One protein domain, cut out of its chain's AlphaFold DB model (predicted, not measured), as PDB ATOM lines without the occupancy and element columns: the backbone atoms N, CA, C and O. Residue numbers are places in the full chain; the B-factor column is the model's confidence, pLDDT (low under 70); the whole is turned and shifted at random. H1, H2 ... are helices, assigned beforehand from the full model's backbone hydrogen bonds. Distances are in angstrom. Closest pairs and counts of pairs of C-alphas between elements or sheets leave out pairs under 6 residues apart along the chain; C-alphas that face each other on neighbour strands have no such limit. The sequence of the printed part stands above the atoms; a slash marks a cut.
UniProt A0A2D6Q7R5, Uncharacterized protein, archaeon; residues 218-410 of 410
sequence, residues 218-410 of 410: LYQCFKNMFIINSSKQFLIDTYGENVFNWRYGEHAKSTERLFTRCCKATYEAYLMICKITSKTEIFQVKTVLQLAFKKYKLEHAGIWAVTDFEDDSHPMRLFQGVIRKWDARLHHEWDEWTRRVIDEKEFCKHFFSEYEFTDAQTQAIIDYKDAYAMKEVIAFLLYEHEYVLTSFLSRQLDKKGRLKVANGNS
ATOM      1  N   LEU A 218      56.047  26.202 -39.517       93.25
ATOM      2  CA  LEU A 218      55.015  26.538 -40.506       93.25
ATOM      3  C   LEU A 218      54.350  25.281 -41.072       93.25
ATOM      4  O   LEU A 218      53.121  25.188 -41.089       93.25
ATOM      5  N   TYR A 219      55.148  24.281 -41.459       93.12
ATOM      6  CA  TYR A 219      54.621  23.036 -42.012       93.12
ATOM      7  C   TYR A 219      53.772  22.248 -41.008       93.12
ATOM      8  O   TYR A 219      52.698  21.753 -41.349       93.12
ATOM      9  N   GLN A 220      54.233  22.122 -39.761       93.25
ATOM     10  CA  GLN A 220      53.496  21.400 -38.720       93.25
ATOM     11  C   GLN A 220      52.172  22.098 -38.375       93.25
ATOM     12  O   GLN A 220      51.167  21.410 -38.177       93.25
ATOM     13  N   CYS A 221      52.142  23.435 -38.364       94.38
ATOM     14  CA  CYS A 221      50.900  24.196 -38.213       94.38
ATOM     15  C   CYS A 221      49.969  23.997 -39.419       94.38
ATOM     16  O   CYS A 221      48.774  23.763 -39.233       94.38
ATOM     17  N   PHE A 222      50.512  23.994 -40.643       90.88
ATOM     18  CA  PHE A 222      49.726  23.783 -41.862       90.88
ATOM     19  C   PHE A 222      49.069  22.398 -41.894       90.88
ATOM     20  O   PHE A 222      47.871  22.292 -42.149       90.88
ATOM     21  N   LYS A 223      49.806  21.334 -41.542       90.75
ATOM     22  CA  LYS A 223      49.224  19.989 -41.375       90.75
ATOM     23  C   LYS A 223      48.065  19.993 -40.382       90.75
ATOM     24  O   LYS A 223      47.076  19.293 -40.585       90.75
ATOM     25  N   ASN A 224      48.175  20.786 -39.316       93.12
ATOM     26  CA  ASN A 224      47.114  20.870 -38.327       93.12
ATOM     27  C   ASN A 224      45.860  21.576 -38.851       93.12
ATOM     28  O   ASN A 224      44.746  21.161 -38.549       93.12
ATOM     29  N   MET A 225      46.033  22.608 -39.676       90.25
ATOM     30  CA  MET A 225      44.924  23.314 -40.316       90.25
ATOM     31  C   MET A 225      44.032  22.373 -41.137       90.25
ATOM     32  O   MET A 225      42.815  22.532 -41.111       90.25
ATOM     33  N   PHE A 226      44.600  21.365 -41.810       87.06
ATOM     34  CA  PHE A 226      43.824  20.352 -42.541       87.06
ATOM     35  C   PHE A 226      42.909  19.528 -41.619       87.06
ATOM     36  O   PHE A 226      41.727  19.325 -41.914       87.06
ATOM     37  N   ILE A 227      43.442  19.094 -40.472       92.12
ATOM     38  CA  ILE A 227      42.696  18.337 -39.456       92.12
ATOM     39  C   ILE A 227      41.606  19.213 -38.840       92.12
ATOM     40  O   ILE A 227      40.465  18.773 -38.714       92.12
ATOM     41  N   ILE A 228      41.930  20.466 -38.514       94.31
ATOM     42  CA  ILE A 228      40.980  21.452 -37.989       94.31
ATOM     43  C   ILE A 228      39.842  21.691 -38.990       94.31
ATOM     44  O   ILE A 228      38.677  21.603 -38.610       94.31
ATOM     45  N   ASN A 229      40.156  21.934 -40.265       90.56
ATOM     46  CA  ASN A 229      39.159  22.173 -41.310       90.56
ATOM     47  C   ASN A 229      38.208  20.977 -41.480       90.56
ATOM     48  O   ASN A 229      36.991  21.144 -41.501       90.56
ATOM     49  N   SER A 230      38.760  19.761 -41.515       91.19
ATOM     50  CA  SER A 230      37.967  18.528 -41.620       91.19
ATOM     51  C   SER A 230      37.124  18.267 -40.362       91.19
ATOM     52  O   SER A 230      35.975  17.845 -40.465       91.19
ATOM     53  N   SER A 231      37.654  18.583 -39.175       94.69
ATOM     54  CA  SER A 231      36.925  18.462 -37.902       94.69
ATOM     55  C   SER A 231      35.771  19.452 -37.806       94.69
ATOM     56  O   SER A 231      34.700  19.097 -37.324       94.69
ATOM     57  N   LYS A 232      35.957  20.677 -38.309       92.88
ATOM     58  CA  LYS A 232      34.880  21.661 -38.380       92.88
ATOM     59  C   LYS A 232      33.739  21.174 -39.262       92.88
ATOM     60  O   LYS A 232      32.593  21.212 -38.831       92.88
ATOM     61  N   GLN A 233      34.059  20.675 -40.457       90.88
ATOM     62  CA  GLN A 233      33.053  20.110 -41.353       90.88
ATOM     63  C   GLN A 233      32.299  18.958 -40.679       90.88
ATOM     64  O   GLN A 233      31.077  18.937 -40.724       90.88
ATOM     65  N   PHE A 234      33.004  18.050 -39.994       92.94
ATOM     66  CA  PHE A 234      32.370  16.971 -39.232       92.94
ATOM     67  C   PHE A 234      31.399  17.497 -38.162       92.94
ATOM     68  O   PHE A 234      30.288  16.979 -38.044       92.94
ATOM     69  N   LEU A 235      31.788  18.525 -37.400       93.75
ATOM     70  CA  LEU A 235      30.932  19.133 -36.377       93.75
ATOM     71  C   LEU A 235      29.674  19.764 -36.990       93.75
ATOM     72  O   LEU A 235      28.585  19.551 -36.461       93.75
ATOM     73  N   ILE A 236      29.806  20.478 -38.114       91.69
ATOM     74  CA  ILE A 236      28.669  21.059 -38.846       91.69
ATOM     75  C   ILE A 236      27.747  19.953 -39.369       91.69
ATOM     76  O   ILE A 236      26.545  19.998 -39.126       91.69
ATOM     77  N   ASP A 237      28.303  18.936 -40.029       90.88
ATOM     78  CA  ASP A 237      27.527  17.850 -40.638       90.88
ATOM     79  C   ASP A 237      26.787  17.008 -39.581       90.88
ATOM     80  O   ASP A 237      25.685  16.523 -39.831       90.88
ATOM     81  N   THR A 238      27.377  16.835 -38.392       91.94
ATOM     82  CA  THR A 238      26.831  15.968 -37.331       91.94
ATOM     83  C   THR A 238      25.889  16.714 -36.386       91.94
ATOM     84  O   THR A 238      24.904  16.146 -35.912       91.94
ATOM     85  N   TYR A 239      26.184  17.979 -36.078       90.75
ATOM     86  CA  TYR A 239      25.501  18.739 -35.024       90.75
ATOM     87  C   TYR A 239      24.813  20.016 -35.513       90.75
ATOM     88  O   TYR A 239      24.116  20.668 -34.733       90.75
ATOM     89  N   GLY A 240      24.960  20.348 -36.794       88.50
ATOM     90  CA  GLY A 240      24.465  21.580 -37.394       88.50
ATOM     91  C   GLY A 240      25.359  22.787 -37.097       88.50
ATOM     92  O   GLY A 240      26.175  22.791 -36.179       88.50
ATOM     93  N   GLU A 241      25.167  23.861 -37.859       81.44
ATOM     94  CA  GLU A 241      25.961  25.102 -37.779       81.44
ATOM     95  C   GLU A 241      25.893  25.782 -36.402       81.44
ATOM     96  O   GLU A 241      26.835  26.445 -35.963       81.44
ATOM     97  N   ASN A 242      24.792  25.566 -35.675       81.88
ATOM     98  CA  ASN A 242      24.582  26.104 -34.332       81.88
ATOM     99  C   ASN A 242      25.491  25.476 -33.264       81.88
ATOM    100  O   ASN A 242      25.499  25.974 -32.138       81.88
ATOM    101  N   VAL A 243      26.261  24.431 -33.594       84.94
ATOM    102  CA  VAL A 243      27.231  23.814 -32.674       84.94
ATOM    103  C   VAL A 243      28.252  24.824 -32.153       84.94
ATOM    104  O   VAL A 243      28.633  24.741 -30.999       84.94
ATOM    105  N   PHE A 244      28.626  25.832 -32.950       83.50
ATOM    106  CA  PHE A 244      29.602  26.858 -32.555       83.50
ATOM    107  C   PHE A 244      28.984  28.077 -31.867       83.50
ATOM    108  O   PHE A 244      29.657  29.090 -31.650       83.50
ATOM    109  N   ASN A 245      27.693  28.033 -31.538       75.50
ATOM    110  CA  ASN A 245      27.047  29.156 -30.889       75.50
ATOM    111  C   ASN A 245      27.550  29.287 -29.445       75.50
ATOM    112  O   ASN A 245      27.097  28.600 -28.531       75.50
ATOM    113  N   TRP A 246      28.463  30.240 -29.248       66.19
ATOM    114  CA  TRP A 246      29.124  30.546 -27.976       66.19
ATOM    115  C   TRP A 246      28.165  30.764 -26.797       66.19
ATOM    116  O   TRP A 246      28.571  30.600 -25.646       66.19
ATOM    117  N   ARG A 247      26.890  31.107 -27.054       61.78
ATOM    118  CA  ARG A 247      25.851  31.216 -26.015       61.78
ATOM    119  C   ARG A 247      25.621  29.896 -25.271       61.78
ATOM    120  O   ARG A 247      25.092  29.922 -24.167       61.78
ATOM    121  N   TYR A 248      26.043  28.772 -25.847       59.38
ATOM    122  CA  TYR A 248      25.978  27.441 -25.249       59.38
ATOM    123  C   TYR A 248      27.347  26.925 -24.788       59.38
ATOM    124  O   TYR A 248      27.496  25.725 -24.587       59.38
ATOM    125  N   GLY A 249      28.344  27.797 -24.593       58.97
ATOM    126  CA  GLY A 249      29.729  27.397 -24.305       58.97
ATOM    127  C   GLY A 249      29.911  26.447 -23.107       58.97
ATOM    128  O   GLY A 249      30.810  25.612 -23.126       58.97
ATOM    129  N   GLU A 250      29.040  26.499 -22.094       59.59
ATOM    130  CA  GLU A 250      29.059  25.553 -20.960       59.59
ATOM    131  C   GLU A 250      28.534  24.153 -21.330       59.59
ATOM    132  O   GLU A 250      28.948  23.146 -20.752       59.59
ATOM    133  N   HIS A 251      27.678  24.078 -22.349       66.94
ATOM    134  CA  HIS A 251      27.128  22.852 -22.931       66.94
ATOM    135  C   HIS A 251      27.881  22.401 -24.189       66.94
ATOM    136  O   HIS A 251      27.454  21.444 -24.837       66.94
ATOM    137  N   ALA A 252      29.001  23.059 -24.523       78.62
ATOM    138  CA  ALA A 252      29.835  22.694 -25.658       78.62
ATOM    139  C   ALA A 252      30.246  21.225 -25.553       78.62
ATOM    140  O   ALA A 252      30.666  20.766 -24.480       78.62
ATOM    141  N   LYS A 253      30.141  20.493 -26.662       89.00
ATOM    142  CA  LYS A 253      30.490  19.066 -26.702       89.00
ATOM    143  C   LYS A 253      31.997  18.879 -26.576       89.00
ATOM    144  O   LYS A 253      32.773  19.768 -26.924       89.00
ATOM    145  N   SER A 254      32.434  17.709 -26.123       93.44
ATOM    146  CA  SER A 254      33.863  17.422 -25.953       93.44
ATOM    147  C   SER A 254      34.663  17.614 -27.247       93.44
ATOM    148  O   SER A 254      35.704  18.273 -27.245       93.44
ATOM    149  N   THR A 255      34.133  17.135 -28.376       95.56
ATOM    150  CA  THR A 255      34.728  17.304 -29.712       95.56
ATOM    151  C   THR A 255      34.864  18.779 -30.107       95.56
ATOM    152  O   THR A 255      35.899  19.190 -30.627       95.56
ATOM    153  N   GLU A 256      33.859  19.603 -29.809       93.25
ATOM    154  CA  GLU A 256      33.863  21.047 -30.079       93.25
ATOM    155  C   GLU A 256      34.889  21.789 -29.204       93.25
ATOM    156  O   GLU A 256      35.631  22.650 -29.691       93.25
ATOM    157  N   ARG A 257      34.995  21.423 -27.919       91.31
ATOM    158  CA  ARG A 257      36.006  21.983 -27.007       91.31
ATOM    159  C   ARG A 257      37.416  21.648 -27.481       91.31
ATOM    160  O   ARG A 257      38.268  22.537 -27.520       91.31
ATOM    161  N   LEU A 258      37.660  20.399 -27.880       95.00
ATOM    162  CA  LEU A 258      38.938  19.967 -28.456       95.00
ATOM    163  C   LEU A 258      39.248  20.714 -29.756       95.00
ATOM    164  O   LEU A 258      40.355  21.229 -29.910       95.00
ATOM    165  N   PHE A 259      38.270  20.848 -30.654       95.31
ATOM    166  CA  PHE A 259      38.401  21.626 -31.888       95.31
ATOM    167  C   PHE A 259      38.815  23.076 -31.600       95.31
ATOM    168  O   PHE A 259      39.808  23.565 -32.144       95.31
ATOM    169  N   THR A 260      38.106  23.736 -30.686       91.75
ATOM    170  CA  THR A 260      38.350  25.127 -30.283       91.75
ATOM    171  C   THR A 260      39.758  25.304 -29.712       91.75
ATOM    172  O   THR A 260      40.486  26.228 -30.087       91.75
ATOM    173  N   ARG A 261      40.190  24.385 -28.841       92.12
ATOM    174  CA  ARG A 261      41.531  24.411 -28.234       92.12
ATOM    175  C   ARG A 261      42.629  24.128 -29.256       92.12
ATOM    176  O   ARG A 261      43.662  24.794 -29.226       92.12
ATOM    177  N   CYS A 262      42.388  23.218 -30.197       94.94
ATOM    178  CA  CYS A 262      43.307  22.925 -31.293       94.94
ATOM    179  C   CYS A 262      43.480  24.130 -32.235       94.94
ATOM    180  O   CYS A 262      44.613  24.502 -32.564       94.94
ATOM    181  N   CYS A 263      42.385  24.814 -32.591       93.00
ATOM    182  CA  CYS A 263      42.430  26.078 -33.333       93.00
ATOM    183  C   CYS A 263      43.273  27.118 -32.601       93.00
ATOM    184  O   CYS A 263      44.180  27.714 -33.178       93.00
ATOM    185  N   LYS A 264      42.998  27.312 -31.311       91.44
ATOM    186  CA  LYS A 264      43.673  28.320 -30.500       91.44
ATOM    187  C   LYS A 264      45.173  28.062 -30.367       91.44
ATOM    188  O   LYS A 264      45.952  28.980 -30.615       91.44
ATOM    189  N   ALA A 265      45.579  26.826 -30.072       93.25
ATOM    190  CA  ALA A 265      46.990  26.445 -30.026       93.25
ATOM    191  C   ALA A 265      47.690  26.716 -31.372       93.25
ATOM    192  O   ALA A 265      48.777  27.290 -31.411       93.25
ATOM    193  N   THR A 266      47.036  26.386 -32.491       95.06
ATOM    194  CA  THR A 266      47.582  26.621 -33.843       95.06
ATOM    195  C   THR A 266      47.702  28.107 -34.170       95.06
ATOM    196  O   THR A 266      48.714  28.549 -34.712       95.06
ATOM    197  N   TYR A 267      46.696  28.903 -33.806       93.25
ATOM    198  CA  TYR A 267      46.724  30.356 -33.958       93.25
ATOM    199  C   TYR A 267      47.893  30.978 -33.178       93.25
ATOM    200  O   TYR A 267      48.614  31.834 -33.696       93.25
ATOM    201  N   GLU A 268      48.106  30.533 -31.939       92.56
ATOM    202  CA  GLU A 268      49.200  31.003 -31.085       92.56
ATOM    203  C   GLU A 268      50.573  30.585 -31.616       92.56
ATOM    204  O   GLU A 268      51.502  31.396 -31.595       92.56
ATOM    205  N   ALA A 269      50.691  29.382 -32.183       94.19
ATOM    206  CA  ALA A 269      51.909  28.938 -32.852       94.19
ATOM    207  C   ALA A 269      52.244  29.811 -34.074       94.19
ATOM    208  O   ALA A 269      53.381  30.270 -34.203       94.19
ATOM    209  N   TYR A 270      51.264  30.153 -34.920       94.38
ATOM    210  CA  TYR A 270      51.499  31.098 -36.018       94.38
ATOM    211  C   TYR A 270      51.873  32.501 -35.529       94.38
ATOM    212  O   TYR A 270      52.758  33.139 -36.104       94.38
ATOM    213  N   LEU A 271      51.252  32.991 -34.449       92.25
ATOM    214  CA  LEU A 271      51.667  34.251 -33.823       92.25
ATOM    215  C   LEU A 271      53.109  34.202 -33.324       92.25
ATOM    216  O   LEU A 271      53.830  35.192 -33.451       92.25
ATOM    217  N   MET A 272      53.526  33.083 -32.738       92.81
ATOM    218  CA  MET A 272      54.898  32.878 -32.291       92.81
ATOM    219  C   MET A 272      55.867  32.919 -33.479       92.81
ATOM    220  O   MET A 272      56.829  33.685 -33.424       92.81
ATOM    221  N   ILE A 273      55.562  32.234 -34.587       93.38
ATOM    222  CA  ILE A 273      56.363  32.296 -35.824       93.38
ATOM    223  C   ILE A 273      56.454  33.740 -36.337       93.38
ATOM    224  O   ILE A 273      57.553  34.223 -36.609       93.38
ATOM    225  N   CYS A 274      55.337  34.476 -36.385       92.38
ATOM    226  CA  CYS A 274      55.326  35.895 -36.765       92.38
ATOM    227  C   CYS A 274      56.243  36.744 -35.868       92.38
ATOM    228  O   CYS A 274      56.924  37.653 -36.341       92.38
ATOM    229  N   LYS A 275      56.245  36.492 -34.552       90.50
ATOM    230  CA  LYS A 275      57.085  37.224 -33.591       90.50
ATOM    231  C   LYS A 275      58.567  36.906 -33.775       90.50
ATOM    232  O   LYS A 275      59.370  37.827 -33.683       90.50
ATOM    233  N   ILE A 276      58.919  35.643 -34.007       89.50
ATOM    234  CA  ILE A 276      60.310  35.209 -34.198       89.50
ATOM    235  C   ILE A 276      60.866  35.775 -35.502       89.50
ATOM    236  O   ILE A 276      61.874  36.469 -35.470       89.50
ATOM    237  N   THR A 277      60.154  35.587 -36.612       87.88
ATOM    238  CA  THR A 277      60.548  36.111 -37.934       87.88
ATOM    239  C   THR A 277      60.674  37.635 -37.946       87.88
ATOM    240  O   THR A 277      61.601  38.172 -38.544       87.88
ATOM    241  N   SER A 278      59.818  38.354 -37.204       84.94
ATOM    242  CA  SER A 278      59.930  39.818 -37.055       84.94
ATOM    243  C   SER A 278      61.240  40.280 -36.401       84.94
ATOM    244  O   SER A 278      61.598  41.445 -36.561       84.94
ATOM    245  N   LYS A 279      61.930  39.421 -35.635       85.25
ATOM    246  CA  LYS A 279      63.210  39.764 -34.992       85.25
ATOM    247  C   LYS A 279      64.383  39.757 -35.974       85.25
ATOM    248  O   LYS A 279      65.407  40.344 -35.656       85.25
ATOM    249  N   THR A 280      64.224  39.181 -37.167       81.94
ATOM    250  CA  THR A 280      65.230  39.171 -38.244       81.94
ATOM    251  C   THR A 280      65.242  40.494 -39.027       81.94
ATOM    252  O   THR A 280      65.368  40.507 -40.244       81.94
ATOM    253  N   GLU A 281      65.034  41.621 -38.343       81.62
ATOM    254  CA  GLU A 281      65.110  42.985 -38.902       81.62
ATOM    255  C   GLU A 281      64.135  43.320 -40.053       81.62
ATOM    256  O   GLU A 281      64.201  44.398 -40.635       81.62
ATOM    257  N   ILE A 282      63.124  42.485 -40.314       84.62
ATOM    258  CA  ILE A 282      62.080  42.740 -41.330       84.62
ATOM    259  C   ILE A 282      61.001  43.743 -40.870       84.62
ATOM    260  O   ILE A 282      59.940  43.872 -41.487       84.62
ATOM    261  N   PHE A 283      61.220  44.436 -39.745       80.88
ATOM    262  CA  PHE A 283      60.225  45.318 -39.123       80.88
ATOM    263  C   PHE A 283      59.734  46.411 -40.081       80.88
ATOM    264  O   PHE A 283      58.553  46.755 -40.062       80.88
ATOM    265  N   GLN A 284      60.626  46.888 -40.952       82.00
ATOM    266  CA  GLN A 284      60.367  47.950 -41.925       82.00
ATOM    267  C   GLN A 284      59.231  47.597 -42.901       82.00
ATOM    268  O   GLN A 284      58.441  48.464 -43.261       82.00
ATOM    269  N   VAL A 285      59.079  46.316 -43.256       86.69
ATOM    270  CA  VAL A 285      58.065  45.854 -44.222       86.69
ATOM    271  C   VAL A 285      56.886  45.135 -43.578       86.69
ATOM    272  O   VAL A 285      55.888  44.853 -44.237       86.69
ATOM    273  N   LYS A 286      56.932  44.890 -42.266       87.06
ATOM    274  CA  LYS A 286      55.856  44.213 -41.529       87.06
ATOM    275  C   LYS A 286      54.495  44.882 -41.732       87.06
ATOM    276  O   LYS A 286      53.506  44.198 -41.992       87.06
ATOM    277  N   THR A 287      54.428  46.207 -41.618       85.12
ATOM    278  CA  THR A 287      53.173  46.956 -41.795       85.12
ATOM    279  C   THR A 287      52.672  46.865 -43.234       85.12
ATOM    280  O   THR A 287      51.471  46.704 -43.446       85.12
ATOM    281  N   VAL A 288      53.584  46.880 -44.214       86.19
ATOM    282  CA  VAL A 288      53.259  46.697 -45.636       86.19
ATOM    283  C   VAL A 288      52.638  45.320 -45.866       86.19
ATOM    284  O   VAL A 288      51.565  45.234 -46.454       86.19
ATOM    285  N   LEU A 289      53.237  44.255 -45.319       86.19
ATOM    286  CA  LEU A 289      52.699  42.892 -45.407       86.19
ATOM    287  C   LEU A 289      51.290  42.793 -44.799       86.19
ATOM    288  O   LEU A 289      50.384  42.227 -45.406       86.19
ATOM    289  N   GLN A 290      51.072  43.376 -43.617       86.50
ATOM    290  CA  GLN A 290      49.758  43.356 -42.963       86.50
ATOM    291  C   GLN A 290      48.697  44.147 -43.737       86.50
ATOM    292  O   GLN A 290      47.551  43.706 -43.839       86.50
ATOM    293  N   LEU A 291      49.058  45.312 -44.282       83.00
ATOM    294  CA  LEU A 291      48.162  46.126 -45.107       83.00
ATOM    295  C   LEU A 291      47.834  45.428 -46.429       83.00
ATOM    296  O   LEU A 291      46.665  45.375 -46.806       83.00
ATOM    297  N   ALA A 292      48.832  44.830 -47.082       82.25
ATOM    298  CA  ALA A 292      48.646  44.045 -48.298       82.25
ATOM    299  C   ALA A 292      47.705  42.853 -48.063       82.25
ATOM    300  O   ALA A 292      46.818  42.616 -48.881       82.25
ATOM    301  N   PHE A 293      47.806  42.164 -46.917       81.25
ATOM    302  CA  PHE A 293      46.852  41.107 -46.561       81.25
ATOM    303  C   PHE A 293      45.433  41.646 -46.345       81.25
ATOM    304  O   PHE A 293      44.464  41.056 -46.819       81.25
ATOM    305  N   LYS A 294      45.283  42.770 -45.632       80.31
ATOM    306  CA  LYS A 294      43.964  43.386 -45.416       80.31
ATOM    307  C   LYS A 294      43.313  43.781 -46.740       80.31
ATOM    308  O   LYS A 294      42.131  43.501 -46.919       80.31
ATOM    309  N   LYS A 295      44.085  44.370 -47.660       73.81
ATOM    310  CA  LYS A 295      43.640  44.680 -49.023       73.81
ATOM    311  C   LYS A 295      43.222  43.402 -49.758       73.81
ATOM    312  O   LYS A 295      42.086  43.320 -50.209       73.81
ATOM    313  N   TYR A 296      44.070  42.370 -49.742       71.25
ATOM    314  CA  TYR A 296      43.776  41.059 -50.332       71.25
ATOM    315  C   TYR A 296      42.444  40.466 -49.840       71.25
ATOM    316  O   TYR A 296      41.608  40.046 -50.638       71.25
ATOM    317  N   LYS A 297      42.221  40.477 -48.521       71.56
ATOM    318  CA  LYS A 297      40.990  39.985 -47.889       71.56
ATOM    319  C   LYS A 297      39.757  40.793 -48.304       71.56
ATOM    320  O   LYS A 297      38.724  40.196 -48.589       71.56
ATOM    321  N   LEU A 298      39.844  42.124 -48.297       67.06
ATOM    322  CA  LEU A 298      38.722  42.999 -48.653       67.06
ATOM    323  C   LEU A 298      38.312  42.825 -50.120       67.06
ATOM    324  O   LEU A 298      37.123  42.772 -50.423       67.06
ATOM    325  N   GLU A 299      39.280  42.674 -51.019       63.22
ATOM    326  CA  GLU A 299      39.007  42.505 -52.445       63.22
ATOM    327  C   GLU A 299      38.359  41.159 -52.768       63.22
ATOM    328  O   GLU A 299      37.360  41.124 -53.486       63.22
ATOM    329  N   HIS A 300      38.828  40.071 -52.152       62.91
ATOM    330  CA  HIS A 300      38.194  38.756 -52.288       62.91
ATOM    331  C   HIS A 300      36.815  38.653 -51.608       62.91
ATOM    332  O   HIS A 300      36.045  37.760 -51.952       62.91
ATOM    333  N   ALA A 301      36.478  39.559 -50.683       56.03
ATOM    334  CA  ALA A 301      35.168  39.626 -50.031       56.03
ATOM    335  C   ALA A 301      34.125  40.485 -50.785       56.03
ATOM    336  O   ALA A 301      33.001  40.600 -50.304       56.03
ATOM    337  N   GLY A 302      34.455  41.074 -51.948       39.00
ATOM    338  CA  GLY A 302      33.468  41.774 -52.791       39.00
ATOM    339  C   GLY A 302      33.911  43.067 -53.490       39.00
ATOM    340  O   GLY A 302      33.079  43.687 -54.146       39.00
ATOM    341  N   ILE A 303      35.181  43.491 -53.411       35.81
ATOM    342  CA  ILE A 303      35.684  44.707 -54.106       35.81
ATOM    343  C   ILE A 303      36.306  44.362 -55.479       35.81
ATOM    344  O   ILE A 303      37.053  45.132 -56.061       35.81
ATOM    345  N   TRP A 304      35.984  43.202 -56.054       35.19
ATOM    346  CA  TRP A 304      36.418  42.852 -57.416       35.19
ATOM    347  C   TRP A 304      35.700  43.659 -58.512       35.19
ATOM    348  O   TRP A 304      36.196  43.772 -59.623       35.19
ATOM    349  N   ALA A 305      34.555  44.276 -58.204       33.56
ATOM    350  CA  ALA A 305      33.755  45.011 -59.188       33.56
ATOM    351  C   ALA A 305      34.348  46.372 -59.621       33.56
ATOM    352  O   ALA A 305      33.718  47.062 -60.419       33.56
ATOM    353  N   VAL A 306      35.505  46.795 -59.086       31.89
ATOM    354  CA  VAL A 306      36.021  48.168 -59.275       31.89
ATOM    355  C   VAL A 306      37.422  48.230 -59.905       31.89
ATOM    356  O   VAL A 306      37.808  49.296 -60.376       31.89
ATOM    357  N   THR A 307      38.172  47.127 -60.003       34.28
ATOM    358  CA  THR A 307      39.527  47.140 -60.593       34.28
ATOM    359  C   THR A 307      39.928  45.776 -61.161       34.28
ATOM    360  O   THR A 307      40.136  44.835 -60.398       34.28
ATOM    361  N   ASP A 308      40.094  45.696 -62.485       36.59
ATOM    362  CA  ASP A 308      40.874  44.642 -63.143       36.59
ATOM    363  C   ASP A 308      42.362  44.857 -62.827       36.59
ATOM    364  O   ASP A 308      42.870  45.977 -62.931       36.59
ATOM    365  N   PHE A 309      43.076  43.802 -62.427       47.50
ATOM    366  CA  PHE A 309      44.511  43.880 -62.151       47.50
ATOM    367  C   PHE A 309      45.302  43.124 -63.218       47.50
ATOM    368  O   PHE A 309      45.311  41.895 -63.236       47.50
ATOM    369  N   GLU A 310      46.012  43.875 -64.059       48.72
ATOM    370  CA  GLU A 310      46.973  43.354 -65.043       48.72
ATOM    371  C   GLU A 310      48.443  43.515 -64.586       48.72
ATOM    372  O   GLU A 310      49.357  43.176 -65.331       48.72
ATOM    373  N   ASP A 311      48.700  44.023 -63.370       57.69
ATOM    374  CA  ASP A 311      50.054  44.379 -62.917       57.69
ATOM    375  C   ASP A 311      50.740  43.272 -62.093       57.69
ATOM    376  O   ASP A 311      50.327  42.917 -60.979       57.69
ATOM    377  N   ASP A 312      51.855  42.777 -62.633       55.88
ATOM    378  CA  ASP A 312      52.725  41.771 -62.036       55.88
ATOM    379  C   ASP A 312      53.396  42.210 -60.723       55.88
ATOM    380  O   ASP A 312      53.869  41.341 -59.990       55.88
ATOM    381  N   SER A 313      53.409  43.502 -60.388       61.09
ATOM    382  CA  SER A 313      54.044  44.068 -59.187       61.09
ATOM    383  C   SER A 313      53.078  44.324 -58.019       61.09
ATOM    384  O   SER A 313      53.475  44.838 -56.973       61.09
ATOM    385  N   HIS A 314      51.799  43.950 -58.145       69.69
ATOM    386  CA  HIS A 314      50.791  44.316 -57.152       69.69
ATOM    387  C   HIS A 314      51.017  43.647 -55.769       69.69
ATOM    388  O   HIS A 314      51.196  42.424 -55.699       69.69
ATOM    389  N   PRO A 315      50.891  44.377 -54.631       68.75
ATOM    390  CA  PRO A 315      51.133  43.840 -53.283       68.75
ATOM    391  C   PRO A 315      50.286  42.617 -52.909       68.75
ATOM    392  O   PRO A 315      50.645  41.850 -52.022       68.75
ATOM    393  N   MET A 316      49.148  42.398 -53.569       70.81
ATOM    394  CA  MET A 316      48.310  41.222 -53.312       70.81
ATOM    395  C   MET A 316      48.922  39.909 -53.781       70.81
ATOM    396  O   MET A 316      48.592  38.863 -53.214       70.81
ATOM    397  N   ARG A 317      49.845  39.944 -54.749       72.81
ATOM    398  CA  ARG A 317      50.567  38.743 -55.186       72.81
ATOM    399  C   ARG A 317      51.376  38.114 -54.056       72.81
ATOM    400  O   ARG A 317      51.531  36.898 -54.049       72.81
ATOM    401  N   LEU A 318      51.760  38.896 -53.039       74.94
ATOM    402  CA  LEU A 318      52.384  38.389 -51.814       74.94
ATOM    403  C   LEU A 318      51.560  37.251 -51.180       74.94
ATOM    404  O   LEU A 318      52.112  36.259 -50.708       74.94
ATOM    405  N   PHE A 319      50.232  37.347 -51.175       75.56
ATOM    406  CA  PHE A 319      49.370  36.372 -50.498       75.56
ATOM    407  C   PHE A 319      48.736  35.349 -51.440       75.56
ATOM    408  O   PHE A 319      48.083  34.404 -50.986       75.56
ATOM    409  N   GLN A 320      48.965  35.487 -52.745       70.06
ATOM    410  CA  GLN A 320      48.413  34.581 -53.734       70.06
ATOM    411  C   GLN A 320      49.012  33.178 -53.578       70.06
ATOM    412  O   GLN A 320      50.220  32.968 -53.619       70.06
ATOM    413  N   GLY A 321      48.141  32.182 -53.419       70.12
ATOM    414  CA  GLY A 321      48.550  30.780 -53.450       70.12
ATOM    415  C   GLY A 321      49.314  30.282 -52.220       70.12
ATOM    416  O   GLY A 321      49.854  29.183 -52.303       70.12
ATOM    417  N   VAL A 322      49.321  31.003 -51.088       82.06
ATOM    418  CA  VAL A 322      49.950  30.537 -49.830       82.06
ATOM    419  C   VAL A 322      49.454  29.141 -49.447       82.06
ATOM    420  O   VAL A 322      50.262  28.241 -49.245       82.06
ATOM    421  N   ILE A 323      48.135  28.922 -49.419       79.50
ATOM    422  CA  ILE A 323      47.562  27.603 -49.105       79.50
ATOM    423  C   ILE A 323      48.011  26.554 -50.129       79.50
ATOM    424  O   ILE A 323      48.532  25.523 -49.731       79.50
ATOM    425  N   ARG A 324      47.904  26.848 -51.434       77.25
ATOM    426  CA  ARG A 324      48.290  25.921 -52.519       77.25
ATOM    427  C   ARG A 324      49.768  25.541 -52.487       77.25
ATOM    428  O   ARG A 324      50.116  24.418 -52.818       77.25
ATOM    429  N   LYS A 325      50.635  26.473 -52.090       83.25
ATOM    430  CA  LYS A 325      52.059  26.219 -51.880       83.25
ATOM    431  C   LYS A 325      52.199  25.094 -50.860       83.25
ATOM    432  O   LYS A 325      52.684  24.016 -51.173       83.25
ATOM    433  N   TRP A 326      51.705  25.300 -49.649       84.25
ATOM    434  CA  TRP A 326      51.860  24.319 -48.579       84.25
ATOM    435  C   TRP A 326      51.067  23.027 -48.802       84.25
ATOM    436  O   TRP A 326      51.501  21.972 -48.344       84.25
ATOM    437  N   ASP A 327      49.984  23.097 -49.570       79.25
ATOM    438  CA  ASP A 327      49.227  21.947 -50.060       79.25
ATOM    439  C   ASP A 327      50.060  21.072 -51.012       79.25
ATOM    440  O   ASP A 327      50.168  19.867 -50.802       79.25
ATOM    441  N   ALA A 328      50.782  21.669 -51.970       80.88
ATOM    442  CA  ALA A 328      51.710  20.937 -52.839       80.88
ATOM    443  C   ALA A 328      52.787  20.195 -52.024       80.88
ATOM    444  O   ALA A 328      53.085  19.028 -52.284       80.88
ATOM    445  N   ARG A 329      53.326  20.825 -50.965       85.81
ATOM    446  CA  ARG A 329      54.242  20.142 -50.030       85.81
ATOM    447  C   ARG A 329      53.558  18.988 -49.304       85.81
ATOM    448  O   ARG A 329      54.160  17.928 -49.155       85.81
ATOM    449  N   LEU A 330      52.329  19.198 -48.835       79.38
ATOM    450  CA  LEU A 330      51.545  18.188 -48.129       79.38
ATOM    451  C   LEU A 330      51.281  16.953 -49.005       79.38
ATOM    452  O   LEU A 330      51.350  15.830 -48.508       79.38
ATOM    453  N   HIS A 331      51.049  17.160 -50.303       77.50
ATOM    454  CA  HIS A 331      50.797  16.116 -51.298       77.50
ATOM    455  C   HIS A 331      52.061  15.548 -51.966       77.50
ATOM    456  O   HIS A 331      51.956  14.716 -52.867       77.50
ATOM    457  N   HIS A 332      53.251  15.948 -51.502       82.38
ATOM    458  CA  HIS A 332      54.549  15.544 -52.060       82.38
ATOM    459  C   HIS A 332      54.691  15.891 -53.557       82.38
ATOM    460  O   HIS A 332      55.395  15.214 -54.308       82.38
ATOM    461  N   GLU A 333      54.041  16.965 -54.004       82.94
ATOM    462  CA  GLU A 333      54.188  17.537 -55.343       82.94
ATOM    463  C   GLU A 333      55.456  18.402 -55.377       82.94
ATOM    464  O   GLU A 333      55.405  19.631 -55.424       82.94
ATOM    465  N   TRP A 334      56.618  17.748 -55.264       88.06
ATOM    466  CA  TRP A 334      57.901  18.413 -55.021       88.06
ATOM    467  C   TRP A 334      58.290  19.417 -56.104       88.06
ATOM    468  O   TRP A 334      58.811  20.479 -55.764       88.06
ATOM    469  N   ASP A 335      58.001  19.121 -57.371       89.75
ATOM    470  CA  ASP A 335      58.288  20.025 -58.490       89.75
ATOM    471  C   ASP A 335      57.462  21.314 -58.381       89.75
ATOM    472  O   ASP A 335      58.003  22.419 -58.438       89.75
ATOM    473  N   GLU A 336      56.157  21.182 -58.126       84.62
ATOM    474  CA  GLU A 336      55.239  22.311 -57.960       84.62
ATOM    475  C   GLU A 336      55.566  23.126 -56.702       84.62
ATOM    476  O   GLU A 336      55.604  24.358 -56.742       84.62
ATOM    477  N   TRP A 337      55.853  22.453 -55.584       88.12
ATOM    478  CA  TRP A 337      56.299  23.100 -54.351       88.12
ATOM    479  C   TRP A 337      57.587  23.897 -54.568       88.12
ATOM    480  O   TRP A 337      57.661  25.064 -54.181       88.12
ATOM    481  N   THR A 338      58.593  23.282 -55.192       92.69
ATOM    482  CA  THR A 338      59.903  23.903 -55.428       92.69
ATOM    483  C   THR A 338      59.767  25.113 -56.336       92.69
ATOM    484  O   THR A 338      60.264  26.185 -55.989       92.69
ATOM    485  N   ARG A 339      59.020  24.978 -57.438       91.06
ATOM    486  CA  ARG A 339      58.724  26.078 -58.355       91.06
ATOM    487  C   ARG A 339      58.073  27.253 -57.626       91.06
ATOM    488  O   ARG A 339      58.587  28.360 -57.685       91.06
ATOM    489  N   ARG A 340      57.013  27.009 -56.845       87.88
ATOM    490  CA  ARG A 340      56.331  28.072 -56.082       87.88
ATOM    491  C   ARG A 340      57.238  28.766 -55.069       87.88
ATOM    492  O   ARG A 340      57.098  29.967 -54.869       87.88
ATOM    493  N   VAL A 341      58.126  28.024 -54.408       90.44
ATOM    494  CA  VAL A 341      59.087  28.591 -53.447       90.44
ATOM    495  C   VAL A 341      60.105  29.487 -54.156       90.44
ATOM    496  O   VAL A 341      60.429  30.553 -53.638       90.44
ATOM    497  N   ILE A 342      60.599  29.072 -55.326       91.88
ATOM    498  CA  ILE A 342      61.533  29.869 -56.133       91.88
ATOM    499  C   ILE A 342      60.835  31.130 -56.653       91.88
ATOM    500  O   ILE A 342      61.325  32.227 -56.394       91.88
ATOM    501  N   ASP A 343      59.673  30.978 -57.294       88.69
ATOM    502  CA  ASP A 343      58.891  32.083 -57.863       88.69
ATOM    503  C   ASP A 343      58.564  33.144 -56.797       88.69
ATOM    504  O   ASP A 343      58.703  34.345 -57.022       88.69
ATOM    505  N   GLU A 344      58.167  32.710 -55.598       89.25
ATOM    506  CA  GLU A 344      57.861  33.608 -54.483       89.25
ATOM    507  C   GLU A 344      59.107  34.314 -53.937       89.25
ATOM    508  O   GLU A 344      59.032  35.493 -53.582       89.25
ATOM    509  N   LYS A 345      60.252  33.623 -53.875       92.06
ATOM    510  CA  LYS A 345      61.515  34.224 -53.432       92.06
ATOM    511  C   LYS A 345      61.990  35.290 -54.416       92.06
ATOM    512  O   LYS A 345      62.346  36.382 -53.975       92.06
ATOM    513  N   GLU A 346      61.952  35.002 -55.714       91.62
ATOM    514  CA  GLU A 346      62.264  35.966 -56.779       91.62
ATOM    515  C   GLU A 346      61.322  37.175 -56.723       91.62
ATOM    516  O   GLU A 346      61.777  38.321 -56.700       91.62
ATOM    517  N   PHE A 347      60.015  36.933 -56.582       89.50
ATOM    518  CA  PHE A 347      59.034  38.006 -56.440       89.50
ATOM    519  C   PHE A 347      59.314  38.888 -55.217       89.50
ATOM    520  O   PHE A 347      59.315  40.110 -55.335       89.50
ATOM    521  N   CYS A 348      59.591  38.301 -54.047       91.00
ATOM    522  CA  CYS A 348      59.875  39.075 -52.835       91.00
ATOM    523  C   CYS A 348      61.147  39.921 -52.974       91.00
ATOM    524  O   CYS A 348      61.154  41.066 -52.524       91.00
ATOM    525  N   LYS A 349      62.198  39.394 -53.621       92.50
ATOM    526  CA  LYS A 349      63.423  40.157 -53.913       92.50
ATOM    527  C   LYS A 349      63.143  41.354 -54.811       92.50
ATOM    528  O   LYS A 349      63.639  42.442 -54.547       92.50
ATOM    529  N   HIS A 350      62.340  41.155 -55.853       91.00
ATOM    530  CA  HIS A 350      61.980  42.226 -56.775       91.00
ATOM    531  C   HIS A 350      61.092  43.284 -56.101       91.00
ATOM    532  O   HIS A 350      61.403  44.474 -56.139       91.00
ATOM    533  N   PHE A 351      60.028  42.843 -55.424       89.94
ATOM    534  CA  PHE A 351      59.037  43.706 -54.780       89.94
ATOM    535  C   PHE A 351      59.636  44.567 -53.658       89.94
ATOM    536  O   PHE A 351      59.245  45.717 -53.486       89.94
ATOM    537  N   PHE A 352      60.600  44.031 -52.904       91.19
ATOM    538  CA  PHE A 352      61.297  44.753 -51.836       91.19
ATOM    539  C   PHE A 352      62.721  45.181 -52.224       91.19
ATOM    540  O   PHE A 352      63.568  45.352 -51.348       91.19
ATOM    541  N   SER A 353      62.994  45.356 -53.518       90.69
ATOM    542  CA  SER A 353      64.343  45.649 -54.025       90.69
ATOM    543  C   SER A 353      64.977  46.903 -53.410       90.69
ATOM    544  O   SER A 353      66.167  46.887 -53.108       90.69
ATOM    545  N   GLU A 354      64.185  47.941 -53.124       89.94
ATOM    546  CA  GLU A 354      64.650  49.190 -52.491       89.94
ATOM    547  C   GLU A 354      65.216  49.007 -51.073       89.94
ATOM    548  O   GLU A 354      65.950  49.865 -50.589       89.94
ATOM    549  N   TYR A 355      64.879  47.906 -50.396       89.75
ATOM    550  CA  TYR A 355      65.334  47.624 -49.033       89.75
ATOM    551  C   TYR A 355      66.654  46.842 -48.986       89.75
ATOM    552  O   TYR A 355      67.186  46.635 -47.898       89.75
ATOM    553  N   GLU A 356      67.152  46.368 -50.136       89.94
ATOM    554  CA  GLU A 356      68.400  45.598 -50.255       89.94
ATOM    555  C   GLU A 356      68.489  44.407 -49.276       89.94
ATOM    556  O   GLU A 356      69.542  44.101 -48.712       89.94
ATOM    557  N   PHE A 357      67.368  43.711 -49.053       93.62
ATOM    558  CA  PHE A 357      67.319  42.602 -48.103       93.62
ATOM    559  C   PHE A 357      68.264  41.458 -48.478       93.62
ATOM    560  O   PHE A 357      68.316  40.990 -49.616       93.62
ATOM    561  N   THR A 358      68.930  40.914 -47.463       93.94
ATOM    562  CA  THR A 358      69.674  39.657 -47.580       93.94
ATOM    563  C   THR A 358      68.740  38.480 -47.884       93.94
ATOM    564  O   THR A 358      67.528  38.524 -47.655       93.94
ATOM    565  N   ASP A 359      69.312  37.362 -48.331       92.44
ATOM    566  CA  ASP A 359      68.565  36.120 -48.555       92.44
ATOM    567  C   ASP A 359      67.855  35.618 -47.283       92.44
ATOM    568  O   ASP A 359      66.728  35.124 -47.358       92.44
ATOM    569  N   ALA A 360      68.481  35.787 -46.112       92.38
ATOM    570  CA  ALA A 360      67.897  35.412 -44.825       92.38
ATOM    571  C   ALA A 360      66.712  36.314 -44.444       92.38
ATOM    572  O   ALA A 360      65.669  35.818 -44.015       92.38
ATOM    573  N   GLN A 361      66.837  37.628 -44.649       94.31
ATOM    574  CA  GLN A 361      65.740  38.577 -44.434       94.31
ATOM    575  C   GLN A 361      64.588  38.322 -45.413       94.31
ATOM    576  O   GLN A 361      63.433  38.288 -44.999       94.31
ATOM    577  N   THR A 362      64.892  38.043 -46.683       94.38
ATOM    578  CA  THR A 362      63.890  37.666 -47.692       94.38
ATOM    579  C   THR A 362      63.116  36.416 -47.265       94.38
ATOM    580  O   THR A 362      61.887  36.397 -47.330       94.38
ATOM    581  N   GLN A 363      63.803  35.385 -46.763       94.06
ATOM    582  CA  GLN A 363      63.134  34.190 -46.243       94.06
ATOM    583  C   GLN A 363      62.263  34.512 -45.020       94.06
ATOM    584  O   GLN A 363      61.127  34.050 -44.943       94.06
ATOM    585  N   ALA A 364      62.739  35.360 -44.102       93.25
ATOM    586  CA  ALA A 364      61.959  35.783 -42.941       93.25
ATOM    587  C   ALA A 364      60.683  36.557 -43.328       93.25
ATOM    588  O   ALA A 364      59.649  36.380 -42.682       93.25
ATOM    589  N   ILE A 365      60.716  37.369 -44.394       93.88
ATOM    590  CA  ILE A 365      59.526  38.033 -44.965       93.88
ATOM    591  C   ILE A 365      58.515  36.984 -45.436       93.88
ATOM    592  O   ILE A 365      57.334  37.084 -45.091       93.88
ATOM    593  N   ILE A 366      58.962  35.974 -46.189       93.12
ATOM    594  CA  ILE A 366      58.102  34.888 -46.689       93.12
ATOM    595  C   ILE A 366      57.469  34.122 -45.524       93.12
ATOM    596  O   ILE A 366      56.251  33.933 -45.497       93.12
ATOM    597  N   ASP A 367      58.273  33.740 -44.533       93.69
ATOM    598  CA  ASP A 367      57.809  32.981 -43.373       93.69
ATOM    599  C   ASP A 367      56.812  33.793 -42.527       93.69
ATOM    600  O   ASP A 367      55.780  33.266 -42.100       93.69
ATOM    601  N   TYR A 368      57.071  35.093 -42.327       93.88
ATOM    602  CA  TYR A 368      56.153  36.005 -41.640       93.88
ATOM    603  C   TYR A 368      54.816  36.114 -42.374       93.88
ATOM    604  O   TYR A 368      53.750  35.995 -41.769       93.88
ATOM    605  N   LYS A 369      54.875  36.353 -43.684       91.94
ATOM    606  CA  LYS A 369      53.720  36.511 -44.570       91.94
ATOM    607  C   LYS A 369      52.832  35.270 -44.551       91.94
ATOM    608  O   LYS A 369      51.620  35.383 -44.362       91.94
ATOM    609  N   ASP A 370      53.430  34.092 -44.685       91.31
ATOM    610  CA  ASP A 370      52.711  32.822 -44.632       91.31
ATOM    611  C   ASP A 370      52.078  32.577 -43.265       91.31
ATOM    612  O   ASP A 370      50.886  32.269 -43.188       91.31
ATOM    613  N   ALA A 371      52.847  32.764 -42.187       93.12
ATOM    614  CA  ALA A 371      52.337  32.637 -40.827       93.12
ATOM    615  C   ALA A 371      51.161  33.591 -40.587       93.12
ATOM    616  O   ALA A 371      50.151  33.191 -40.010       93.12
ATOM    617  N   TYR A 372      51.267  34.836 -41.054       90.00
ATOM    618  CA  TYR A 372      50.226  35.843 -40.895       90.00
ATOM    619  C   TYR A 372      48.942  35.450 -41.632       90.00
ATOM    620  O   TYR A 372      47.869  35.466 -41.032       90.00
ATOM    621  N   ALA A 373      49.046  35.034 -42.895       87.62
ATOM    622  CA  ALA A 373      47.891  34.618 -43.684       87.62
ATOM    623  C   ALA A 373      47.208  33.369 -43.107       87.62
ATOM    624  O   ALA A 373      45.989  33.342 -42.942       87.62
ATOM    625  N   MET A 374      47.983  32.344 -42.744       89.50
ATOM    626  CA  MET A 374      47.433  31.103 -42.188       89.50
ATOM    627  C   MET A 374      46.830  31.297 -40.799       89.50
ATOM    628  O   MET A 374      45.804  30.698 -40.481       89.50
ATOM    629  N   LYS A 375      47.409  32.183 -39.981       91.81
ATOM    630  CA  LYS A 375      46.818  32.591 -38.705       91.81
ATOM    631  C   LYS A 375      45.403  33.139 -38.893       91.81
ATOM    632  O   LYS A 375      44.516  32.823 -38.104       91.81
ATOM    633  N   GLU A 376      45.196  33.972 -39.909       87.06
ATOM    634  CA  GLU A 376      43.882  34.546 -40.212       87.06
ATOM    635  C   GLU A 376      42.900  33.463 -40.674       87.06
ATOM    636  O   GLU A 376      41.760  33.456 -40.221       87.06
ATOM    637  N   VAL A 377      43.348  32.481 -41.464       87.25
ATOM    638  CA  VAL A 377      42.527  31.310 -41.826       87.25
ATOM    639  C   VAL A 377      42.091  30.517 -40.591       87.25
ATOM    640  O   VAL A 377      40.915  30.184 -40.469       87.25
ATOM    641  N   ILE A 378      42.997  30.251 -39.645       89.94
ATOM    642  CA  ILE A 378      42.643  29.586 -38.381       89.94
ATOM    643  C   ILE A 378      41.650  30.426 -37.571       89.94
ATOM    644  O   ILE A 378      40.727  29.871 -36.980       89.94
ATOM    645  N   ALA A 379      41.798  31.755 -37.557       86.50
ATOM    646  CA  ALA A 379      40.832  32.633 -36.904       86.50
ATOM    647  C   ALA A 379      39.443  32.510 -37.548       86.50
ATOM    648  O   ALA A 379      38.462  32.339 -36.835       86.50
ATOM    649  N   PHE A 380      39.349  32.509 -38.878       85.62
ATOM    650  CA  PHE A 380      38.079  32.274 -39.568       85.62
ATOM    651  C   PHE A 380      37.483  30.895 -39.255       85.62
ATOM    652  O   PHE A 380      36.293  30.800 -38.967       85.62
ATOM    653  N   LEU A 381      38.303  29.838 -39.232       86.44
ATOM    654  CA  LEU A 381      37.855  28.498 -38.834       86.44
ATOM    655  C   LEU A 381      37.322  28.476 -37.399       86.44
ATOM    656  O   LEU A 381      36.324  27.812 -37.141       86.44
ATOM    657  N   LEU A 382      37.930  29.230 -36.490       86.44
ATOM    658  CA  LEU A 382      37.475  29.331 -35.108       86.44
ATOM    659  C   LEU A 382      36.184  30.158 -34.957       86.44
ATOM    660  O   LEU A 382      35.373  29.860 -34.088       86.44
ATOM    661  N   TYR A 383      35.996  31.198 -35.772       78.25
ATOM    662  CA  TYR A 383      34.993  32.233 -35.507       78.25
ATOM    663  C   TYR A 383      33.793  32.239 -36.439       78.25
ATOM    664  O   TYR A 383      32.666  32.408 -35.979       78.25
ATOM    665  N   GLU A 384      33.995  32.114 -37.738       82.56
ATOM    666  CA  GLU A 384      32.884  32.212 -38.680       82.56
ATOM    667  C   GLU A 384      32.204  30.855 -38.756       82.56
ATOM    668  O   GLU A 384      32.805  29.924 -39.275       82.56
ATOM    669  N   HIS A 385      30.998  30.700 -38.203       84.44
ATOM    670  CA  HIS A 385      30.389  29.381 -37.956       84.44
ATOM    671  C   HIS A 385      30.363  28.485 -39.207       84.44
ATOM    672  O   HIS A 385      30.734  27.317 -39.125       84.44
ATOM    673  N   GLU A 386      30.043  29.059 -40.365       79.44
ATOM    674  CA  GLU A 386      29.930  28.356 -41.651       79.44
ATOM    675  C   GLU A 386      31.255  28.266 -42.426       79.44
ATOM    676  O   GLU A 386      31.358  27.559 -43.427       79.44
ATOM    677  N   TYR A 387      32.300  28.975 -41.988       81.94
ATOM    678  CA  TYR A 387      33.544  29.031 -42.745       81.94
ATOM    679  C   TYR A 387      34.288  27.700 -42.701       81.94
ATOM    680  O   TYR A 387      34.793  27.295 -41.650       81.94
ATOM    681  N   VAL A 388      34.447  27.090 -43.866       81.00
ATOM    682  CA  VAL A 388      35.333  25.956 -44.130       81.00
ATOM    683  C   VAL A 388      36.127  26.245 -45.401       81.00
ATOM    684  O   VAL A 388      35.626  26.859 -46.342       81.00
ATOM    685  N   LEU A 389      37.380  25.799 -45.457       75.75
ATOM    686  CA  LEU A 389      38.159  25.850 -46.690       75.75
ATOM    687  C   LEU A 389      37.630  24.778 -47.653       75.75
ATOM    688  O   LEU A 389      37.917  23.587 -47.499       75.75
ATOM    689  N   THR A 390      36.844  25.204 -48.642       66.38
ATOM    690  CA  THR A 390      36.377  24.350 -49.740       66.38
ATOM    691  C   THR A 390      37.556  23.901 -50.600       66.38
ATOM    692  O   THR A 390      38.465  24.690 -50.849       66.38
ATOM    693  N   SER A 391      37.541  22.655 -51.081       62.97
ATOM    694  CA  SER A 391      38.666  22.044 -51.812       62.97
ATOM    695  C   SER A 391      39.921  21.876 -50.950       62.97
ATOM    696  O   SER A 391      41.030  21.892 -51.458       62.97
ATOM    697  N   PHE A 392      39.739  21.717 -49.638       64.81
ATOM    698  CA  PHE A 392      40.776  21.355 -48.665       64.81
ATOM    699  C   PHE A 392      40.171  20.430 -47.588       64.81
ATOM    700  O   PHE A 392      40.422  20.568 -46.389       64.81
ATOM    701  N   LEU A 393      39.280  19.526 -48.019       57.84
ATOM    702  CA  LEU A 393      38.550  18.581 -47.168       57.84
ATOM    703  C   LEU A 393      38.946  17.140 -47.486       57.84
ATOM    704  O   LEU A 393      39.056  16.761 -48.651       57.84
ATOM    705  N   SER A 394      39.029  16.303 -46.450       60.25
ATOM    706  CA  SER A 394      39.304  14.863 -46.558       60.25
ATOM    707  C   SER A 394      38.391  14.119 -47.543       60.25
ATOM    708  O   SER A 394      38.862  13.287 -48.315       60.25
ATOM    709  N   ARG A 395      37.089  14.438 -47.575       55.69
ATOM    710  CA  ARG A 395      36.095  13.832 -48.492       55.69
ATOM    711  C   ARG A 395      36.335  14.150 -49.971       55.69
ATOM    712  O   ARG A 395      35.866  13.442 -50.869       55.69
ATOM    713  N   GLN A 396      37.040  15.249 -50.224       57.41
ATOM    714  CA  GLN A 396      37.373  15.714 -51.563       57.41
ATOM    715  C   GLN A 396      38.686  15.112 -52.050       57.41
ATOM    716  O   GLN A 396      39.088  15.432 -53.155       57.41
ATOM    717  N   LEU A 397      39.326  14.227 -51.283       56.81
ATOM    718  CA  LEU A 397      40.535  13.542 -51.710       56.81
ATOM    719  C   LEU A 397      40.207  12.289 -52.550       56.81
ATOM    720  O   LEU A 397      39.222  11.587 -52.314       56.81
ATOM    721  N   ASP A 398      41.004  12.025 -53.582       53.38
ATOM    722  CA  ASP A 398      40.949  10.849 -54.442       53.38
ATOM    723  C   ASP A 398      41.622   9.640 -53.759       53.38
ATOM    724  O   ASP A 398      42.096   9.721 -52.627       53.38
ATOM    725  N   LYS A 399      41.682   8.481 -54.431       45.44
ATOM    726  CA  LYS A 399      42.303   7.263 -53.861       45.44
ATOM    727  C   LYS A 399      43.814   7.388 -53.621       45.44
ATOM    728  O   LYS A 399      44.365   6.637 -52.819       45.44
ATOM    729  N   LYS A 400      44.491   8.298 -54.325       44.03
ATOM    730  CA  LYS A 400      45.888   8.685 -54.070       44.03
ATOM    731  C   LYS A 400      45.963   9.810 -53.052       44.03
ATOM    732  O   LYS A 400      47.049  10.179 -52.620       44.03
ATOM    733  N   GLY A 401      44.809  10.326 -52.656       47.06
ATOM    734  CA  GLY A 401      44.673  11.350 -51.682       47.06
ATOM    735  C   GLY A 401      44.772  12.788 -52.228       47.06
ATOM    736  O   GLY A 401      44.936  13.735 -51.480       47.06
ATOM    737  N   ARG A 402      44.694  12.990 -53.533       54.56
ATOM    738  CA  ARG A 402      44.751  14.325 -54.149       54.56
ATOM    739  C   ARG A 402      43.370  14.945 -54.166       54.56
ATOM    740  O   ARG A 402      42.401  14.200 -54.209       54.56
ATOM    741  N   LEU A 403      43.231  16.263 -54.219       50.56
ATOM    742  CA  LEU A 403      41.916  16.854 -54.475       50.56
ATOM    743  C   LEU A 403      41.316  16.261 -55.760       50.56
ATOM    744  O   LEU A 403      41.924  16.319 -56.828       50.56
ATOM    745  N   LYS A 404      40.122  15.674 -55.655       48.34
ATOM    746  CA  LYS A 404      39.286  15.307 -56.792       48.34
ATOM    747  C   LYS A 404      39.103  16.591 -57.576       48.34
ATOM    748  O   LYS A 404      38.432  17.508 -57.100       48.34
ATOM    749  N   VAL A 405      39.734  16.671 -58.745       42.19
ATOM    750  CA  VAL A 405      39.458  17.740 -59.699       42.19
ATOM    751  C   VAL A 405      37.947  17.726 -59.869       42.19
ATOM    752  O   VAL A 405      37.378  16.695 -60.233       42.19
ATOM    753  N   ALA A 406      37.286  18.821 -59.492       38.28
ATOM    754  CA  ALA A 406      35.890  18.987 -59.828       38.28
ATOM    755  C   ALA A 406      35.846  18.885 -61.350       38.28
ATOM    756  O   ALA A 406      36.383  19.753 -62.037       38.28
ATOM    757  N   ASN A 407      35.301  17.787 -61.877       32.25
ATOM    758  CA  ASN A 407      34.920  17.755 -63.274       32.25
ATOM    759  C   ASN A 407      33.941  18.914 -63.422       32.25
ATOM    760  O   ASN A 407      32.838  18.861 -62.876       32.25
ATOM    761  N   GLY A 408      34.408  19.993 -64.050       30.55
ATOM    762  CA  GLY A 408      33.575  21.119 -64.411       30.55
ATOM    763  C   GLY A 408      32.456  20.577 -65.277       30.55
ATOM    764  O   GLY A 408      32.684  20.205 -66.424       30.55
ATOM    765  N   ASN A 409      31.266  20.485 -64.699       24.64
ATOM    766  CA  ASN A 409      30.056  20.414 -65.482       24.64
ATOM    767  C   ASN A 409      29.554  21.846 -65.624       24.64
ATOM    768  O   ASN A 409      28.969  22.389 -64.686       24.64
ATOM    769  N   SER A 410      29.768  22.352 -66.844       29.52
ATOM    770  CA  SER A 410      29.200  23.544 -67.498       29.52
ATOM    771  C   SER A 410      29.618  24.913 -66.977       29.52
ATOM    772  O   SER A 410      29.184  25.298 -65.873       29.52
TER     773      SER A 410
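This is residues 218 to 410 of the 410 residues of an uncharacterized protein of archaeon (UniProt A0A2D6Q7R5). Three long helices, H1, H4 and H10, lie side by side in an up-and-down bundle, with the short H2 and H3 joining H1 to H4 at one end. Residues 362 to 374 of H10 meet a second group, H5 with H7 and the hairpin of H8 and H9, in which H9 crosses H10. The 193 printed residues hold ten named helices, H1 to H10 in chain order, and no named strand: the class is all helix. The whole is compact, with a radius of gyration of the C-alphas of 18.2 A and spans of 54 by 42 by 37 A.

Start with H1, residues 218 to 239, and H4, residues 254 to 277; they touch at Cys 221 and Thr 266, closest C-alphas 6.0 A apart, at a shallow tilt of 25 degrees, opposite ways. The hub is H10, residues 359 to 383, touching six helices. Its closest C-alphas with H4, Cys 274 and Tyr 368, are 4.9 A apart, at a shallow tilt of 23 degrees, opposite ways. H10 also touches H1 at a shallow tilt of 12 degrees, the same way, closest C-alphas Leu 218 and Ala 371 at 6.7 A. H2, residues 241 to 244, touches H1 only at the corner, C-alphas 236 and 243 at 6.9 A; H3, residues 246 to 251, touches no helix. H5, residues 283 to 300, touches H10 at a steep tilt of 42 degrees, closest C-alphas Leu 289 and Lys 369 at 6.5 A. H6, residues 303 to 306, is near H5. H7, residues 315 to 319, touches H5, closest C-alphas Tyr 296 and Met 316 at 5.4 A. H8, residues 322 to 330, and H9, residues 334 to 351, form a hairpin, closest C-alphas Ala 328 and Trp 337 at 5.3 A. H9 touches H10, only just about perpendicular at 70.5 degrees, closest C-alphas Cys 348 and Thr 362 at 6.7 A. In H4, H8, H9 and H10 every O i to N i+4 pair is within hydrogen-bond range; H1 has 17 of 18, H5 12 of 14, H3 0 of 2 with 2 of 3 O i to N i+3 pairs, H7 0 of 1 with 2 of 2, and H2 and H6 are too short.

Find C-alpha 218 at (55.015, 26.538, -40.506); from there H1 runs 31.0 A. H4 covers 34.7 A, H5 26.5 A and H9 25.3 A. H10 runs 36.2 A to C-alpha 383 at (34.993, 32.233, -35.507).

The farthest C-alphas, His 251 and Glu 354, are 54.5 A apart. The printed part has no cut and no long link; residues 384 to 410 hold no named element. Look for pLDDT under 70 at residues 246 to 251, 298 to 315 and 390 to 410.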